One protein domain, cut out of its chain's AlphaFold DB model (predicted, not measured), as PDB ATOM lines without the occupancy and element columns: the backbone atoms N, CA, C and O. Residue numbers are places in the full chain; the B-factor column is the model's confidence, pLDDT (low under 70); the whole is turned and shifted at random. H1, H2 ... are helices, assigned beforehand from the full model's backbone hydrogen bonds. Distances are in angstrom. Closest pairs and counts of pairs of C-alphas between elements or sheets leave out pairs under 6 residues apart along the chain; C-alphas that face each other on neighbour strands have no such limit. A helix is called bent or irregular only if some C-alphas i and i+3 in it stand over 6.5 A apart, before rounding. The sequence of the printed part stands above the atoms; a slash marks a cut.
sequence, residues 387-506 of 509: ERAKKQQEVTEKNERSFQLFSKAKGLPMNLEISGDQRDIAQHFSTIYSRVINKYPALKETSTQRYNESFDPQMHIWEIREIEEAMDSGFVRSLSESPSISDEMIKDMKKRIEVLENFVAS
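What this domain is: This is residues 387 to 506 of the 509 residues of an uncharacterized protein of Candidatus Levybacteria bacterium RIFCSPHIGHO2_01_FULL_38_26 (UniProt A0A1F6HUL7). Six mostly crossed helices make a compact body from which the first turns of the longest one, H1, stick out as an arm, residues 387 to 394. In the body H4 and H5 follow each other in a row, with H1 and H3 on one side of it and H6 on the other; H2 packs on H6 and reaches the last residues of H1. The printed part has 120 residues with six named helices, H1 to H6 in chain order, and no named strand: all helix. The whole is compact, with a radius of gyration of the C-alphas of 14.7 A, yet elongated, spanning 51 by 31 by 23 A.

How they stand to each other: H1, residues 387 to 408, touches H5, residues 473 to 481, with residues 399 to 406 alone. The closest C-alphas are those of Ser 402 and Ser 480, 5.7 A apart, and the two helices run opposite ways at a steep tilt of 56 degrees. With residues 406 to 408 alone H1 touches H2, residues 420 to 439, closest at C-alphas 407 and 434, 5.0 A; at 71 degrees they are only just about perpendicular. H2 touches H6, residues 487 to 505, the same way at a steep tilt of 38 degrees, closest at C-alphas 429 and 497, 5.7 A. Residues 495 to 503 of H6 touch H4, residues 461 to 470, opposite ways at a steep tilt of 47 degrees, closest at C-alphas 470 and 496, 4.7 A. H3, residues 441 to 448, touches H5, closest at C-alphas 447 and 473, 5.2 A, about perpendicular at 79 degrees. H3 and H4 only just touch, with 3 pairs of C-alphas within 8 A, the closest those of Thr 446 and Glu 468, 6.5 A. H5 and H6 are near each other; H1 and H6 are apart. Each O i to N i+4 pair is within hydrogen-bond range in H1, H2, H4, H5 and H6; in H3 0 of 4 are, and 1 of 5 O i to N i+3 pairs.

Where its parts are: H1 begins at C-alpha 387 (3.680, -74.340, 22.353) and measures 31.2 A from first to last C-alpha, H2 29.1 A and H6 27.1 A. H3 is irregular, C-alphas 444 and 447 being 8.6 A apart. H6 ends at C-alpha 505 (10.560, -29.984, 2.889).

The domain as a whole: The C-alphas farthest apart, of Glu 387 and Gln 458, are 51.4 A apart. The printed part has no cut; the links H1 to H2 and H3 to H4 are long. Mean pLDDT of the printed part is 79.0, with 34 residues under 70, among them 387 to 400 and 445 to 451.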
ATOM      1  N   GLU A 387       2.435 -74.879  22.883       57.41
ATOM      2  CA  GLU A 387       3.680 -74.340  22.353       57.41
ATOM      3  C   GLU A 387       3.432 -73.423  21.144       57.41
ATOM      4  O   GLU A 387       4.054 -72.366  21.048       57.41
ATOM      5  N   ARG A 388       2.481 -73.756  20.258       56.94
ATOM      6  CA  ARG A 388       2.075 -72.888  19.137       56.94
ATOM      7  C   ARG A 388       1.448 -71.580  19.608       56.94
ATOM      8  O   ARG A 388       1.845 -70.530  19.117       56.94
ATOM      9  N   ALA A 389       0.510 -71.617  20.555       47.41
ATOM     10  CA  ALA A 389      -0.137 -70.410  21.071       47.41
ATOM     11  C   ALA A 389       0.869 -69.475  21.760       47.41
ATOM     12  O   ALA A 389       0.867 -68.268  21.515       47.41
ATOM     13  N   LYS A 390       1.786 -70.044  22.552       60.09
ATOM     14  CA  LYS A 390       2.864 -69.291  23.197       60.09
ATOM     15  C   LYS A 390       3.823 -68.681  22.172       60.09
ATOM     16  O   LYS A 390       4.097 -67.487  22.243       60.09
ATOM     17  N   LYS A 391       4.260 -69.459  21.172       66.06
ATOM     18  CA  LYS A 391       5.083 -68.955  20.060       66.06
ATOM     19  C   LYS A 391       4.376 -67.838  19.294       66.06
ATOM     20  O   LYS A 391       5.013 -66.849  18.958       66.06
ATOM     21  N   GLN A 392       3.072 -67.959  19.054       58.16
ATOM     22  CA  GLN A 392       2.298 -66.933  18.358       58.16
ATOM     23  C   GLN A 392       2.227 -65.631  19.164       58.16
ATOM     24  O   GLN A 392       2.472 -64.567  18.606       58.16
ATOM     25  N   GLN A 393       1.952 -65.707  20.470       53.97
ATOM     26  CA  GLN A 393       1.934 -64.532  21.344       53.97
ATOM     27  C   GLN A 393       3.316 -63.865  21.429       53.97
ATOM     28  O   GLN A 393       3.421 -62.645  21.316       53.97
ATOM     29  N   GLU A 394       4.383 -64.657  21.559       66.69
ATOM     30  CA  GLU A 394       5.764 -64.161  21.547       66.69
ATOM     31  C   GLU A 394       6.108 -63.463  20.220       66.69
ATOM     32  O   GLU A 394       6.737 -62.403  20.225       66.69
ATOM     33  N   VAL A 395       5.660 -64.013  19.085       66.38
ATOM     34  CA  VAL A 395       5.802 -63.386  17.762       66.38
ATOM     35  C   VAL A 395       5.024 -62.070  17.699       66.38
ATOM     36  O   VAL A 395       5.594 -61.060  17.298       66.38
ATOM     37  N   THR A 396       3.773 -62.026  18.159       58.00
ATOM     38  CA  THR A 396       2.961 -60.798  18.171       58.00
ATOM     39  C   THR A 396       3.590 -59.693  19.023       58.00
ATOM     40  O   THR A 396       3.735 -58.564  18.555       58.00
ATOM     41  N   GLU A 397       4.020 -60.001  20.250       67.62
ATOM     42  CA  GLU A 397       4.680 -59.023  21.125       67.62
ATOM     43  C   GLU A 397       6.013 -58.541  20.539       67.62
ATOM     44  O   GLU A 397       6.355 -57.358  20.638       67.62
ATOM     45  N   LYS A 398       6.767 -59.439  19.894       68.56
ATOM     46  CA  LYS A 398       8.006 -59.098  19.189       68.56
ATOM     47  C   LYS A 398       7.739 -58.175  17.997       68.56
ATOM     48  O   LYS A 398       8.488 -57.211  17.812       68.56
ATOM     49  N   ASN A 399       6.683 -58.427  17.228       64.19
ATOM     50  CA  ASN A 399       6.306 -57.624  16.064       64.19
ATOM     51  C   ASN A 399       5.823 -56.233  16.486       64.19
ATOM     52  O   ASN A 399       6.278 -55.240  15.923       64.19
ATOM     53  N   GLU A 400       5.013 -56.127  17.545       66.75
ATOM     54  CA  GLU A 400       4.576 -54.830  18.078       66.75
ATOM     55  C   GLU A 400       5.753 -54.022  18.645       66.75
ATOM     56  O   GLU A 400       5.883 -52.829  18.374       66.75
ATOM     57  N   ARG A 401       6.681 -54.660  19.374       70.56
ATOM     58  CA  ARG A 401       7.915 -53.987  19.823       70.56
ATOM     59  C   ARG A 401       8.752 -53.494  18.646       70.56
ATOM     60  O   ARG A 401       9.287 -52.391  18.712       70.56
ATOM     61  N   SER A 402       8.842 -54.284  17.579       68.81
ATOM     62  CA  SER A 402       9.566 -53.925  16.356       68.81
ATOM     63  C   SER A 402       8.902 -52.751  15.631       68.81
ATOM     64  O   SER A 402       9.586 -51.800  15.260       68.81
ATOM     65  N   PHE A 403       7.569 -52.734  15.555       70.19
ATOM     66  CA  PHE A 403       6.798 -51.605  15.038       70.19
ATOM     67  C   PHE A 403       6.991 -50.332  15.881       70.19
ATOM     68  O   PHE A 403       7.219 -49.252  15.334       70.19
ATOM     69  N   GLN A 404       6.948 -50.424  17.217       70.44
ATOM     70  CA  GLN A 404       7.206 -49.277  18.103       70.44
ATOM     71  C   GLN A 404       8.653 -48.772  17.976       70.44
ATOM     72  O   GLN A 404       8.884 -47.562  17.981       70.44
ATOM     73  N   LEU A 405       9.627 -49.671  17.812       73.81
ATOM     74  CA  LEU A 405      11.024 -49.308  17.570       73.81
ATOM     75  C   LEU A 405      11.179 -48.549  16.240       73.81
ATOM     76  O   LEU A 405      11.809 -47.491  16.206       73.81
ATOM     77  N   PHE A 406      10.537 -49.042  15.181       76.00
ATOM     78  CA  PHE A 406      10.562 -48.431  13.854       76.00
ATOM     79  C   PHE A 406       9.874 -47.065  13.810       76.00
ATOM     80  O   PHE A 406      10.393 -46.136  13.192       76.00
ATOM     81  N   SER A 407       8.727 -46.934  14.481       67.00
ATOM     82  CA  SER A 407       7.882 -45.733  14.443       67.00
ATOM     83  C   SER A 407       8.275 -44.638  15.442       67.00
ATOM     84  O   SER A 407       7.972 -43.472  15.198       67.00
ATOM     85  N   LYS A 408       8.923 -44.980  16.569       68.25
ATOM     86  CA  LYS A 408       9.276 -44.013  17.631       68.25
ATOM     87  C   LYS A 408      10.769 -43.886  17.891       68.25
ATOM     88  O   LYS A 408      11.252 -42.781  18.131       68.25
ATOM     89  N   ALA A 409      11.495 -45.001  17.891       62.91
ATOM     90  CA  ALA A 409      12.905 -45.029  18.276       62.91
ATOM     91  C   ALA A 409      13.862 -44.887  17.082       62.91
ATOM     92  O   ALA A 409      15.073 -44.936  17.283       62.91
ATOM     93  N   LYS A 410      13.333 -44.684  15.864       73.88
ATOM     94  CA  LYS A 410      14.109 -44.618  14.616       73.88
ATOM     95  C   LYS A 410      15.013 -45.848  14.449       73.88
ATOM     96  O   LYS A 410      16.195 -45.703  14.148       73.88
ATOM     97  N   GLY A 411      14.501 -47.040  14.749       68.12
ATOM     98  CA  GLY A 411      15.297 -48.266  14.778       68.12
ATOM     99  C   GLY A 411      14.750 -49.360  13.872       68.12
ATOM    100  O   GLY A 411      13.548 -49.453  13.643       68.12
ATOM    101  N   LEU A 412      15.633 -50.234  13.397       69.94
ATOM    102  CA  LEU A 412      15.251 -51.419  12.633       69.94
ATOM    103  C   LEU A 412      14.986 -52.625  13.549       69.94
ATOM    104  O   LEU A 412      15.664 -52.768  14.571       69.94
ATOM    105  N   PRO A 413      14.051 -53.522  13.185       67.31
ATOM    106  CA  PRO A 413      13.873 -54.804  13.865       67.31
ATOM    107  C   PRO A 413      15.211 -55.544  14.057       67.31
ATOM    108  O   PRO A 413      16.003 -55.678  13.126       67.31
ATOM    109  N   MET A 414      15.469 -56.052  15.270       58.22
ATOM    110  CA  MET A 414      16.804 -56.532  15.682       58.22
ATOM    111  C   MET A 414      17.345 -57.760  14.918       58.22
ATOM    112  O   MET A 414      18.517 -58.081  15.083       58.22
ATOM    113  N   ASN A 415      16.532 -58.453  14.110       63.09
ATOM    114  CA  ASN A 415      16.910 -59.711  13.439       63.09
ATOM    115  C   ASN A 415      16.702 -59.686  11.911       63.09
ATOM    116  O   ASN A 415      16.481 -60.735  11.317       63.09
ATOM    117  N   LEU A 416      16.715 -58.509  11.283       67.56
ATOM    118  CA  LEU A 416      16.599 -58.391   9.826       67.56
ATOM    119  C   LEU A 416      17.891 -58.841   9.125       67.56
ATOM    120  O   LEU A 416      18.941 -58.205   9.279       67.56
ATOM    121  N   GLU A 417      17.802 -59.905   8.327       73.38
ATOM    122  CA  GLU A 417      18.881 -60.366   7.448       73.38
ATOM    123  C   GLU A 417      18.853 -59.569   6.137       73.38
ATOM    124  O   GLU A 417      18.152 -59.911   5.186       73.38
ATOM    125  N   ILE A 418      19.589 -58.455   6.111       78.25
ATOM    126  CA  ILE A 418      19.613 -57.496   4.996       78.25
ATOM    127  C   ILE A 418      21.037 -57.019   4.697       78.25
ATOM    128  O   ILE A 418      21.888 -56.984   5.592       78.25
ATOM    129  N   SER A 419      21.298 -56.632   3.445       84.12
ATOM    130  CA  SER A 419      22.583 -56.056   3.024       84.12
ATOM    131  C   SER A 419      22.833 -54.668   3.640       84.12
ATOM    132  O   SER A 419      21.933 -54.062   4.224       84.12
ATOM    133  N   GLY A 420      24.062 -54.146   3.505       82.75
ATOM    134  CA  GLY A 420      24.412 -52.791   3.960       82.75
ATOM    135  C   GLY A 420      23.520 -51.717   3.332       82.75
ATOM    136  O   GLY A 420      22.855 -50.977   4.049       82.75
ATOM    137  N   ASP A 421      23.398 -51.722   2.005       84.94
ATOM    138  CA  ASP A 421      22.556 -50.765   1.274       84.94
ATOM    139  C   ASP A 421      21.075 -50.869   1.675       84.94
ATOM    140  O   ASP A 421      20.388 -49.860   1.837       84.94
ATOM    141  N   GLN A 422      20.567 -52.091   1.866       86.38
ATOM    142  CA  GLN A 422      19.189 -52.314   2.312       86.38
ATOM    143  C   GLN A 422      18.959 -51.773   3.728       86.38
ATOM    144  O   GLN A 422      17.902 -51.204   4.013       86.38
ATOM    145  N   ARG A 423      19.958 -51.917   4.605       85.94
ATOM    146  CA  ARG A 423      19.937 -51.378   5.965       85.94
ATOM    147  C   ARG A 423      19.902 -49.857   5.963       85.94
ATOM    148  O   ARG A 423      19.090 -49.291   6.690       85.94
ATOM    149  N   ASP A 424      20.712 -49.211   5.134       86.88
ATOM    150  CA  ASP A 424      20.748 -47.750   5.040       86.88
ATOM    151  C   ASP A 424      19.408 -47.187   4.547       86.88
ATOM    152  O   ASP A 424      18.877 -46.240   5.128       86.88
ATOM    153  N   ILE A 425      18.797 -47.825   3.543       90.19
ATOM    154  CA  ILE A 425      17.473 -47.443   3.024       90.19
ATOM    155  C   ILE A 425      16.398 -47.594   4.103       90.19
ATOM    156  O   ILE A 425      15.619 -46.670   4.336       90.19
ATOM    157  N   ALA A 426      16.359 -48.736   4.792       87.31
ATOM    158  CA  ALA A 426      15.364 -48.979   5.831       87.31
ATOM    159  C   ALA A 426      15.541 -48.019   7.025       87.31
ATOM    160  O   ALA A 426      14.559 -47.529   7.587       87.31
ATOM    161  N   GLN A 427      16.787 -47.714   7.399       88.06
ATOM    162  CA  GLN A 427      17.110 -46.770   8.468       88.06
ATOM    163  C   GLN A 427      16.702 -45.337   8.100       88.06
ATOM    164  O   GLN A 427      16.179 -44.598   8.943       88.06
ATOM    165  N   HIS A 428      16.900 -44.948   6.840       91.38
ATOM    166  CA  HIS A 428      16.453 -43.660   6.320       91.38
ATOM    167  C   HIS A 428      14.927 -43.557   6.325       91.38
ATOM    168  O   HIS A 428      14.377 -42.588   6.855       91.38
ATOM    169  N   PHE A 429      14.236 -44.609   5.870       91.25
ATOM    170  CA  PHE A 429      12.777 -44.680   5.924       91.25
ATOM    171  C   PHE A 429      12.253 -44.571   7.363       91.25
ATOM    172  O   PHE A 429      11.414 -43.720   7.643       91.25
ATOM    173  N   SER A 430      12.801 -45.341   8.311       89.62
ATOM    174  CA  SER A 430      12.426 -45.255   9.734       89.62
ATOM    175  C   SER A 430      12.632 -43.848  10.306       89.62
ATOM    176  O   SER A 430      11.793 -43.341  11.063       89.62
ATOM    177  N   THR A 431      13.724 -43.185   9.921       90.88
ATOM    178  CA  THR A 431      14.057 -41.834  10.386       90.88
ATOM    179  C   THR A 431      13.031 -40.812   9.917       90.88
ATOM    180  O   THR A 431      12.548 -40.016  10.733       90.88
ATOM    181  N   ILE A 432      12.682 -40.829   8.628       91.75
ATOM    182  CA  ILE A 432      11.725 -39.873   8.081       91.75
ATOM    183  C   ILE A 432      10.288 -40.186   8.500       91.75
ATOM    184  O   ILE A 432       9.572 -39.277   8.916       91.75
ATOM    185  N   TYR A 433       9.909 -41.464   8.535       90.12
ATOM    186  CA  TYR A 433       8.618 -41.932   9.037       90.12
ATOM    187  C   TYR A 433       8.379 -41.466  10.481       90.12
ATOM    188  O   TYR A 433       7.370 -40.828  10.784       90.12
ATOM    189  N   SER A 434       9.361 -41.677  11.365       88.00
ATOM    190  CA  SER A 434       9.300 -41.209  12.758       88.00
ATOM    191  C   SER A 434       9.192 -39.684  12.847       88.00
ATOM    192  O   SER A 434       8.485 -39.153  13.702       88.00
ATOM    193  N   ARG A 435       9.901 -38.946  11.980       91.19
ATOM    194  CA  ARG A 435       9.823 -37.477  11.936       91.19
ATOM    195  C   ARG A 435       8.410 -37.013  11.582       91.19
ATOM    196  O   ARG A 435       7.922 -36.084  12.223       91.19
ATOM    197  N   VAL A 436       7.762 -37.675  10.623       90.56
ATOM    198  CA  VAL A 436       6.392 -37.361  10.209       90.56
ATOM    199  C   VAL A 436       5.381 -37.686  11.305       90.56
ATOM    200  O   VAL A 436       4.622 -36.797  11.676       90.56
ATOM    201  N   ILE A 437       5.432 -38.876  11.914       87.56
ATOM    202  CA  ILE A 437       4.525 -39.243  13.023       87.56
ATOM    203  C   ILE A 437       4.668 -38.309  14.220       87.56
ATOM    204  O   ILE A 437       3.670 -37.934  14.827       87.56
ATOM    205  N   ASN A 438       5.890 -37.912  14.576       87.50
ATOM    206  CA  ASN A 438       6.092 -37.021  15.719       87.50
ATOM    207  C   ASN A 438       5.420 -35.656  15.520       87.50
ATOM    208  O   ASN A 438       4.986 -35.049  16.496       87.50
ATOM    209  N   LYS A 439       5.336 -35.176  14.274       90.00
ATOM    210  CA  LYS A 439       4.642 -33.928  13.942       90.00
ATOM    211  C   LYS A 439       3.142 -34.131  13.725       90.00
ATOM    212  O   LYS A 439       2.351 -33.303  14.167       90.00
ATOM    213  N   TYR A 440       2.766 -35.246  13.105       88.38
ATOM    214  CA  TYR A 440       1.396 -35.621  12.765       88.38
ATOM    215  C   TYR A 440       1.041 -36.996  13.359       88.38
ATOM    216  O   TYR A 440       0.971 -37.987  12.627       88.38
ATOM    217  N   PRO A 441       0.774 -37.088  14.679       83.31
ATOM    218  CA  PRO A 441       0.543 -38.372  15.350       83.31
ATOM    219  C   PRO A 441      -0.661 -39.147  14.814       83.31
ATOM    220  O   PRO A 441      -0.700 -40.372  14.921       83.31
ATOM    221  N   ALA A 442      -1.625 -38.442  14.217       78.00
ATOM    222  CA  ALA A 442      -2.805 -39.036  13.604       78.00
ATOM    223  C   ALA A 442      -2.436 -40.073  12.521       78.00
ATOM    224  O   ALA A 442      -3.105 -41.091  12.390       78.00
ATOM    225  N   LEU A 443      -1.314 -39.896  11.815       80.44
ATOM    226  CA  LEU A 443      -0.878 -40.794  10.738       80.44
ATOM    227  C   LEU A 443      -0.389 -42.179  11.201       80.44
ATOM    228  O   LEU A 443      -0.033 -43.003  10.366       80.44
ATOM    229  N   LYS A 444      -0.366 -42.466  12.508       70.00
ATOM    230  CA  LYS A 444       0.151 -43.734  13.048       70.00
ATOM    231  C   LYS A 444      -0.687 -44.970  12.666       70.00
ATOM    232  O   LYS A 444      -0.160 -46.078  12.698       70.00
ATOM    233  N   GLU A 445      -1.967 -44.794  12.332       63.00
ATOM    234  CA  GLU A 445      -2.938 -45.892  12.148       63.00
ATOM    235  C   GLU A 445      -3.620 -45.892  10.768       63.00
ATOM    236  O   GLU A 445      -4.739 -46.371  10.609       63.00
ATOM    237  N   THR A 446      -2.966 -45.361   9.734       63.97
ATOM    238  CA  THR A 446      -3.571 -45.208   8.396       63.97
ATOM    239  C   THR A 446      -3.955 -46.523   7.696       63.97
ATOM    240  O   THR A 446      -4.737 -46.481   6.746       63.97
ATOM    241  N   SER A 447      -3.491 -47.695   8.153       53.59
ATOM    242  CA  SER A 447      -3.712 -48.971   7.443       53.59
ATOM    243  C   SER A 447      -5.148 -49.497   7.443       53.59
ATOM    244  O   SER A 447      -5.493 -50.284   6.569       53.59
ATOM    245  N   THR A 448      -5.991 -49.135   8.414       42.62
ATOM    246  CA  THR A 448      -7.329 -49.750   8.549       42.62
ATOM    247  C   THR A 448      -8.390 -49.117   7.654       42.62
ATOM    248  O   THR A 448      -9.392 -49.768   7.379       42.62
ATOM    249  N   GLN A 449      -8.184 -47.888   7.169       45.12
ATOM    250  CA  GLN A 449      -9.170 -47.190   6.326       45.12
ATOM    251  C   GLN A 449      -8.552 -46.356   5.189       45.12
ATOM    252  O   GLN A 449      -9.291 -45.720   4.443       45.12
ATOM    253  N   ARG A 450      -7.211 -46.325   5.040       54.09
ATOM    254  CA  ARG A 450      -6.474 -45.408   4.132       54.09
ATOM    255  C   ARG A 450      -6.900 -43.940   4.255       54.09
ATOM    256  O   ARG A 450      -6.711 -43.149   3.337       54.09
ATOM    257  N   TYR A 451      -7.519 -43.592   5.373       61.69
ATOM    258  CA  TYR A 451      -8.219 -42.340   5.529       61.69
ATOM    259  C   TYR A 451      -8.090 -41.883   6.972       61.69
ATOM    260  O   TYR A 451      -8.672 -42.469   7.883       61.69
ATOM    261  N   ASN A 452      -7.311 -40.825   7.175       73.19
ATOM    262  CA  ASN A 452      -7.277 -40.117   8.436       73.19
ATOM    263  C   ASN A 452      -8.020 -38.783   8.299       73.19
ATOM    264  O   ASN A 452      -7.544 -37.875   7.615       73.19
ATOM    265  N   GLU A 453      -9.175 -38.647   8.960       71.00
ATOM    266  CA  GLU A 453      -9.968 -37.403   8.926       71.00
ATOM    267  C   GLU A 453      -9.193 -36.195   9.465       71.00
ATOM    268  O   GLU A 453      -9.427 -35.064   9.055       71.00
ATOM    269  N   SER A 454      -8.291 -36.439  10.419       80.12
ATOM    270  CA  SER A 454      -7.584 -35.398  11.167       80.12
ATOM    271  C   SER A 454      -6.314 -34.911  10.469       80.12
ATOM    272  O   SER A 454      -5.781 -33.865  10.837       80.12
ATOM    273  N   PHE A 455      -5.801 -35.653   9.484       87.88
ATOM    274  CA  PHE A 455      -4.646 -35.244   8.693       87.88
ATOM    275  C   PHE A 455      -5.102 -34.494   7.441       87.88
ATOM    276  O   PHE A 455      -5.365 -35.106   6.403       87.88
ATOM    277  N   ASP A 456      -5.191 -33.171   7.559       89.62
ATOM    278  CA  ASP A 456      -5.624 -32.283   6.478       89.62
ATOM    279  C   ASP A 456      -4.742 -31.022   6.362       89.62
ATOM    280  O   ASP A 456      -5.184 -29.906   6.656       89.62
ATOM    281  N   PRO A 457      -3.450 -31.178   6.015       90.50
ATOM    282  CA  PRO A 457      -2.551 -30.041   5.844       90.50
ATOM    283  C   PRO A 457      -2.974 -29.155   4.656       90.50
ATOM    284  O   PRO A 457      -3.793 -29.540   3.824       90.50
ATOM    285  N   GLN A 458      -2.396 -27.954   4.551       90.50
ATOM    286  CA  GLN A 458      -2.654 -27.006   3.454       90.50
ATOM    287  C   GLN A 458      -1.980 -27.449   2.140       90.50
ATOM    288  O   GLN A 458      -1.047 -26.820   1.643       90.50
ATOM    289  N   MET A 459      -2.450 -28.569   1.596       92.31
ATOM    290  CA  MET A 459      -1.985 -29.222   0.371       92.31
ATOM    291  C   MET A 459      -3.183 -29.760  -0.407       92.31
ATOM    292  O   MET A 459      -4.282 -29.877   0.135       92.31
ATOM    293  N   HIS A 460      -2.995 -30.100  -1.678       93.06
ATOM    294  CA  HIS A 460      -4.055 -30.757  -2.426       93.06
ATOM    295  C   HIS A 460      -4.257 -32.195  -1.930       93.06
ATOM    296  O   HIS A 460      -3.308 -32.892  -1.573       93.06
ATOM    297  N   ILE A 461      -5.503 -32.667  -1.931       91.69
ATOM    298  CA  ILE A 461      -5.907 -33.972  -1.396       91.69
ATOM    299  C   ILE A 461      -5.155 -35.138  -2.043       91.69
ATOM    300  O   ILE A 461      -4.885 -36.133  -1.376       91.69
ATOM    301  N   TRP A 462      -4.755 -35.015  -3.308       89.31
ATOM    302  CA  TRP A 462      -3.954 -36.035  -3.978       89.31
ATOM    303  C   TRP A 462      -2.519 -36.119  -3.455       89.31
ATOM    304  O   TRP A 462      -1.992 -37.219  -3.345       89.31
ATOM    305  N   GLU A 463      -1.925 -34.997  -3.043       91.31
ATOM    306  CA  GLU A 463      -0.632 -34.987  -2.346       91.31
ATOM    307  C   GLU A 463      -0.785 -35.586  -0.937       91.31
ATOM    308  O   GLU A 463       0.047 -36.369  -0.486       91.31
ATOM    309  N   ILE A 464      -1.895 -35.272  -0.253       91.19
ATOM    310  CA  ILE A 464      -2.223 -35.838   1.066       91.19
ATOM    311  C   ILE A 464      -2.348 -37.367   0.988       91.19
ATOM    312  O   ILE A 464      -1.813 -38.061   1.851       91.19
ATOM    313  N   ARG A 465      -3.002 -37.898  -0.055       87.88
ATOM    314  CA  ARG A 465      -3.134 -39.346  -0.281       87.88
ATOM    315  C   ARG A 465      -1.782 -40.023  -0.466       87.88
ATOM    316  O   ARG A 465      -1.555 -41.057   0.151       87.88
ATOM    317  N   GLU A 466      -0.879 -39.442  -1.254       89.62
ATOM    318  CA  GLU A 466       0.471 -39.992  -1.436       89.62
ATOM    319  C   GLU A 466       1.225 -40.077  -0.100       89.62
ATOM    320  O   GLU A 466       1.892 -41.076   0.173       89.62
ATOM    321  N   ILE A 467       1.066 -39.073   0.772       91.25
ATOM    322  CA  ILE A 467       1.646 -39.083   2.121       91.25
ATOM    323  C   ILE A 467       1.009 -40.182   2.982       91.25
ATOM    324  O   ILE A 467       1.728 -40.950   3.614       91.25
ATOM    325  N   GLU A 468      -0.322 -40.289   3.015       88.25
ATOM    326  CA  GLU A 468      -1.021 -41.330   3.784       88.25
ATOM    327  C   GLU A 468      -0.648 -42.742   3.319       88.25
ATOM    328  O   GLU A 468      -0.402 -43.615   4.156       88.25
ATOM    329  N   GLU A 469      -0.545 -42.948   2.004       86.31
ATOM    330  CA  GLU A 469      -0.059 -44.188   1.405       86.31
ATOM    331  C   GLU A 469       1.378 -44.464   1.822       86.31
ATOM    332  O   GLU A 469       1.658 -45.573   2.271       86.31
ATOM    333  N   ALA A 470       2.275 -43.473   1.756       89.12
ATOM    334  CA  ALA A 470       3.662 -43.621   2.188       89.12
ATOM    335  C   ALA A 470       3.788 -43.956   3.684       89.12
ATOM    336  O   ALA A 470       4.713 -44.678   4.073       89.12
ATOM    337  N   MET A 471       2.822 -43.506   4.489       87.12
ATOM    338  CA  MET A 471       2.729 -43.745   5.929       87.12
ATOM    339  C   MET A 471       2.020 -45.051   6.327       87.12
ATOM    340  O   MET A 471       1.945 -45.341   7.523       87.12
ATOM    341  N   ASP A 472       1.530 -45.846   5.368       83.25
ATOM    342  CA  ASP A 472       0.773 -47.081   5.617       83.25
ATOM    343  C   ASP A 472       1.444 -48.008   6.650       83.25
ATOM    344  O   ASP A 472       2.507 -48.599   6.421       83.25
ATOM    345  N   SER A 473       0.785 -48.173   7.800       74.06
ATOM    346  CA  SER A 473       1.254 -49.045   8.876       74.06
ATOM    347  C   SER A 473       1.283 -50.525   8.486       74.06
ATOM    348  O   SER A 473       2.045 -51.276   9.092       74.06
ATOM    349  N   GLY A 474       0.525 -50.954   7.470       75.19
ATOM    350  CA  GLY A 474       0.580 -52.315   6.930       75.19
ATOM    351  C   GLY A 474       1.940 -52.628   6.310       75.19
ATOM    352  O   GLY A 474       2.519 -53.681   6.579       75.19
ATOM    353  N   PHE A 475       2.508 -51.671   5.574       80.88
ATOM    354  CA  PHE A 475       3.859 -51.780   5.028       80.88
ATOM    355  C   PHE A 475       4.937 -51.817   6.124       80.88
ATOM    356  O   PHE A 475       5.884 -52.597   6.064       80.88
ATOM    357  N   VAL A 476       4.792 -51.015   7.182       76.81
ATOM    358  CA  VAL A 476       5.746 -51.040   8.308       76.81
ATOM    359  C   VAL A 476       5.645 -52.343   9.109       76.81
ATOM    360  O   VAL A 476       6.655 -52.873   9.584       76.81
ATOM    361  N   ARG A 477       4.434 -52.889   9.253       73.94
ATOM    362  CA  ARG A 477       4.223 -54.201   9.872       73.94
ATOM    363  C   ARG A 477       4.840 -55.312   9.035       73.94
ATOM    364  O   ARG A 477       5.584 -56.105   9.597       73.94
ATOM    365  N   SER A 478       4.669 -55.309   7.712       75.94
ATOM    366  CA  SER A 478       5.303 -56.314   6.848       75.94
ATOM    367  C   SER A 478       6.835 -56.254   6.910       75.94
ATOM    368  O   SER A 478       7.483 -57.298   6.964       75.94
ATOM    369  N   LEU A 479       7.424 -55.057   7.014       74.94
ATOM    370  CA  LEU A 479       8.857 -54.879   7.294       74.94
ATOM    371  C   LEU A 479       9.281 -55.457   8.653       74.94
ATOM    372  O   LEU A 479      10.390 -55.968   8.785       74.94
ATOM    373  N   SER A 480       8.418 -55.355   9.663       70.31
ATOM    374  CA  SER A 480       8.688 -55.845  11.022       70.31
ATOM    375  C   SER A 480       8.503 -57.358  11.160       70.31
ATOM    376  O   SER A 480       9.119 -57.973  12.029       70.31
ATOM    377  N   GLU A 481       7.658 -57.945  10.315       69.50
ATOM    378  CA  GLU A 481       7.288 -59.364  10.317       69.50
ATOM    379  C   GLU A 481       8.186 -60.217   9.413       69.50
ATOM    380  O   GLU A 481       8.302 -61.427   9.619       69.50
ATOM    381  N   SER A 482       8.839 -59.600   8.425       69.81
ATOM    382  CA  SER A 482       9.652 -60.311   7.440       69.81
ATOM    383  C   SER A 482      11.075 -60.583   7.956       69.81
ATOM    384  O   SER A 482      11.739 -59.668   8.446       69.81
ATOM    385  N   PRO A 483      11.595 -61.820   7.817       69.25
ATOM    386  CA  PRO A 483      12.975 -62.152   8.188       69.25
ATOM    387  C   PRO A 483      14.017 -61.539   7.231       69.25
ATOM    388  O   PRO A 483      15.169 -61.345   7.618       69.25
ATOM    389  N   SER A 484      13.610 -61.198   6.004       77.62
ATOM    390  CA  SER A 484      14.425 -60.547   4.973       77.62
ATOM    391  C   SER A 484      13.610 -59.502   4.199       77.62
ATOM    392  O   SER A 484      12.380 -59.505   4.244       77.62
ATOM    393  N   ILE A 485      14.291 -58.593   3.489       78.88
ATOM    394  CA  ILE A 485      13.654 -57.562   2.653       78.88
ATOM    395  C   ILE A 485      13.880 -57.903   1.178       78.88
ATOM    396  O   ILE A 485      15.020 -58.057   0.739       78.88
ATOM    397  N   SER A 486      12.793 -57.997   0.410       83.00
ATOM    398  CA  SER A 486      12.855 -58.216  -1.037       83.00
ATOM    399  C   SER A 486      13.254 -56.945  -1.796       83.00
ATOM    400  O   SER A 486      13.058 -55.822  -1.324       83.00
ATOM    401  N   ASP A 487      13.756 -57.098  -3.022       84.31
ATOM    402  CA  ASP A 487      14.074 -55.955  -3.891       84.31
ATOM    403  C   ASP A 487      12.844 -55.084  -4.197       84.31
ATOM    404  O   ASP A 487      12.950 -53.865  -4.348       84.31
ATOM    405  N   GLU A 488      11.657 -55.692  -4.236       85.94
ATOM    406  CA  GLU A 488      10.391 -54.981  -4.409       85.94
ATOM    407  C   GLU A 488      10.056 -54.112  -3.191       85.94
ATOM    408  O   GLU A 488       9.720 -52.939  -3.352       85.94
ATOM    409  N   MET A 489      10.254 -54.629  -1.972       85.50
ATOM    410  CA  MET A 489      10.097 -53.843  -0.741       85.50
ATOM    411  C   MET A 489      11.103 -52.689  -0.669       85.50
ATOM    412  O   MET A 489      10.770 -51.607  -0.190       85.50
ATOM    413  N   ILE A 490      12.324 -52.882  -1.178       89.19
ATOM    414  CA  ILE A 490      13.325 -51.810  -1.289       89.19
ATOM    415  C   ILE A 490      12.877 -50.728  -2.266       89.19
ATOM    416  O   ILE A 490      12.990 -49.538  -1.965       89.19
ATOM    417  N   LYS A 491      12.370 -51.124  -3.434       90.00
ATOM    418  CA  LYS A 491      11.846 -50.185  -4.425       90.00
ATOM    419  C   LYS A 491      10.679 -49.377  -3.853       90.00
ATOM    420  O   LYS A 491      10.658 -48.160  -4.031       90.00
ATOM    421  N   ASP A 492       9.764 -50.029  -3.137       90.19
ATOM    422  CA  ASP A 492       8.638 -49.350  -2.494       90.19
ATOM    423  C   ASP A 492       9.108 -48.410  -1.372       90.19
ATOM    424  O   ASP A 492       8.717 -47.245  -1.346       90.19
ATOM    425  N   MET A 493      10.053 -48.833  -0.517       91.12
ATOM    426  CA  MET A 493      10.657 -47.952   0.497       91.12
ATOM    427  C   MET A 493      11.258 -46.685  -0.111       91.12
ATOM    428  O   MET A 493      11.025 -45.600   0.412       91.12
ATOM    429  N   LYS A 494      12.005 -46.792  -1.218       94.25
ATOM    430  CA  LYS A 494      12.592 -45.618  -1.888       94.25
ATOM    431  C   LYS A 494      11.522 -44.641  -2.375       94.25
ATOM    432  O   LYS A 494      11.664 -43.444  -2.154       94.25
ATOM    433  N   LYS A 495      10.440 -45.148  -2.974       94.75
ATOM    434  CA  LYS A 495       9.304 -44.320  -3.408       94.75
ATOM    435  C   LYS A 495       8.649 -43.610  -2.218       94.75
ATOM    436  O   LYS A 495       8.375 -42.417  -2.279       94.75
ATOM    437  N   ARG A 496       8.427 -44.332  -1.118       93.56
ATOM    438  CA  ARG A 496       7.840 -43.777   0.113       93.56
ATOM    439  C   ARG A 496       8.740 -42.715   0.741       93.56
ATOM    440  O   ARG A 496       8.243 -41.674   1.146       93.56
ATOM    441  N   ILE A 497      10.052 -42.956   0.791       95.62
ATOM    442  CA  ILE A 497      11.046 -41.976   1.251       95.62
ATOM    443  C   ILE A 497      10.918 -40.680   0.454       95.62
ATOM    444  O   ILE A 497      10.786 -39.628   1.066       95.62
ATOM    445  N   GLU A 498      10.916 -40.756  -0.878       96.69
ATOM    446  CA  GLU A 498      10.852 -39.579  -1.751       96.69
ATOM    447  C   GLU A 498       9.612 -38.721  -1.459       96.69
ATOM    448  O   GLU A 498       9.716 -37.509  -1.264       96.69
ATOM    449  N   VAL A 499       8.441 -39.356  -1.336       95.06
ATOM    450  CA  VAL A 499       7.191 -38.671  -0.972       95.06
ATOM    451  C   VAL A 499       7.313 -37.978   0.387       95.06
ATOM    452  O   VAL A 499       6.969 -36.802   0.525       95.06
ATOM    453  N   LEU A 500       7.827 -38.680   1.402       95.12
ATOM    454  CA  LEU A 500       7.951 -38.126   2.749       95.12
ATOM    455  C   LEU A 500       9.014 -37.022   2.832       95.12
ATOM    456  O   LEU A 500       8.840 -36.081   3.603       95.12
ATOM    457  N   GLU A 501      10.092 -37.093   2.049       96.56
ATOM    458  CA  GLU A 501      11.121 -36.047   1.963       96.56
ATOM    459  C   GLU A 501      10.558 -34.770   1.361       96.56
ATOM    460  O   GLU A 501      10.724 -33.693   1.942       96.56
ATOM    461  N   ASN A 502       9.826 -34.902   0.256       95.75
ATOM    462  CA  ASN A 502       9.138 -33.785  -0.378       95.75
ATOM    463  C   ASN A 502       8.125 -33.151   0.579       95.75
ATOM    464  O   ASN A 502       8.089 -31.927   0.713       95.75
ATOM    465  N   PHE A 503       7.359 -33.968   1.312       95.50
ATOM    466  CA  PHE A 503       6.436 -33.459   2.320       95.50
ATOM    467  C   PHE A 503       7.176 -32.709   3.428       95.50
ATOM    468  O   PHE A 503       6.852 -31.555   3.692       95.50
ATOM    469  N   VAL A 504       8.210 -33.307   4.024       95.31
ATOM    470  CA  VAL A 504       9.003 -32.714   5.114       95.31
ATOM    471  C   VAL A 504       9.687 -31.399   4.718       95.31
ATOM    472  O   VAL A 504       9.938 -30.558   5.584       95.31
ATOM    473  N   ALA A 505      10.007 -31.221   3.436       94.44
ATOM    474  CA  ALA A 505      10.560 -29.984   2.889       94.44
ATOM    475  C   ALA A 505       9.490 -28.934   2.529       94.44
ATOM    476  O   ALA A 505       9.834 -27.777   2.276       94.44
ATOM    477  N   SER A 506       8.210 -29.312   2.487       93.31
ATOM    478  CA  SER A 506       7.115 -28.425   2.093       93.31
ATOM    479  C   SER A 506       6.726 -27.440   3.209       93.31
ATOM    480  O   SER A 506       6.887 -27.748   4.392       93.31
TER     481      SER A 506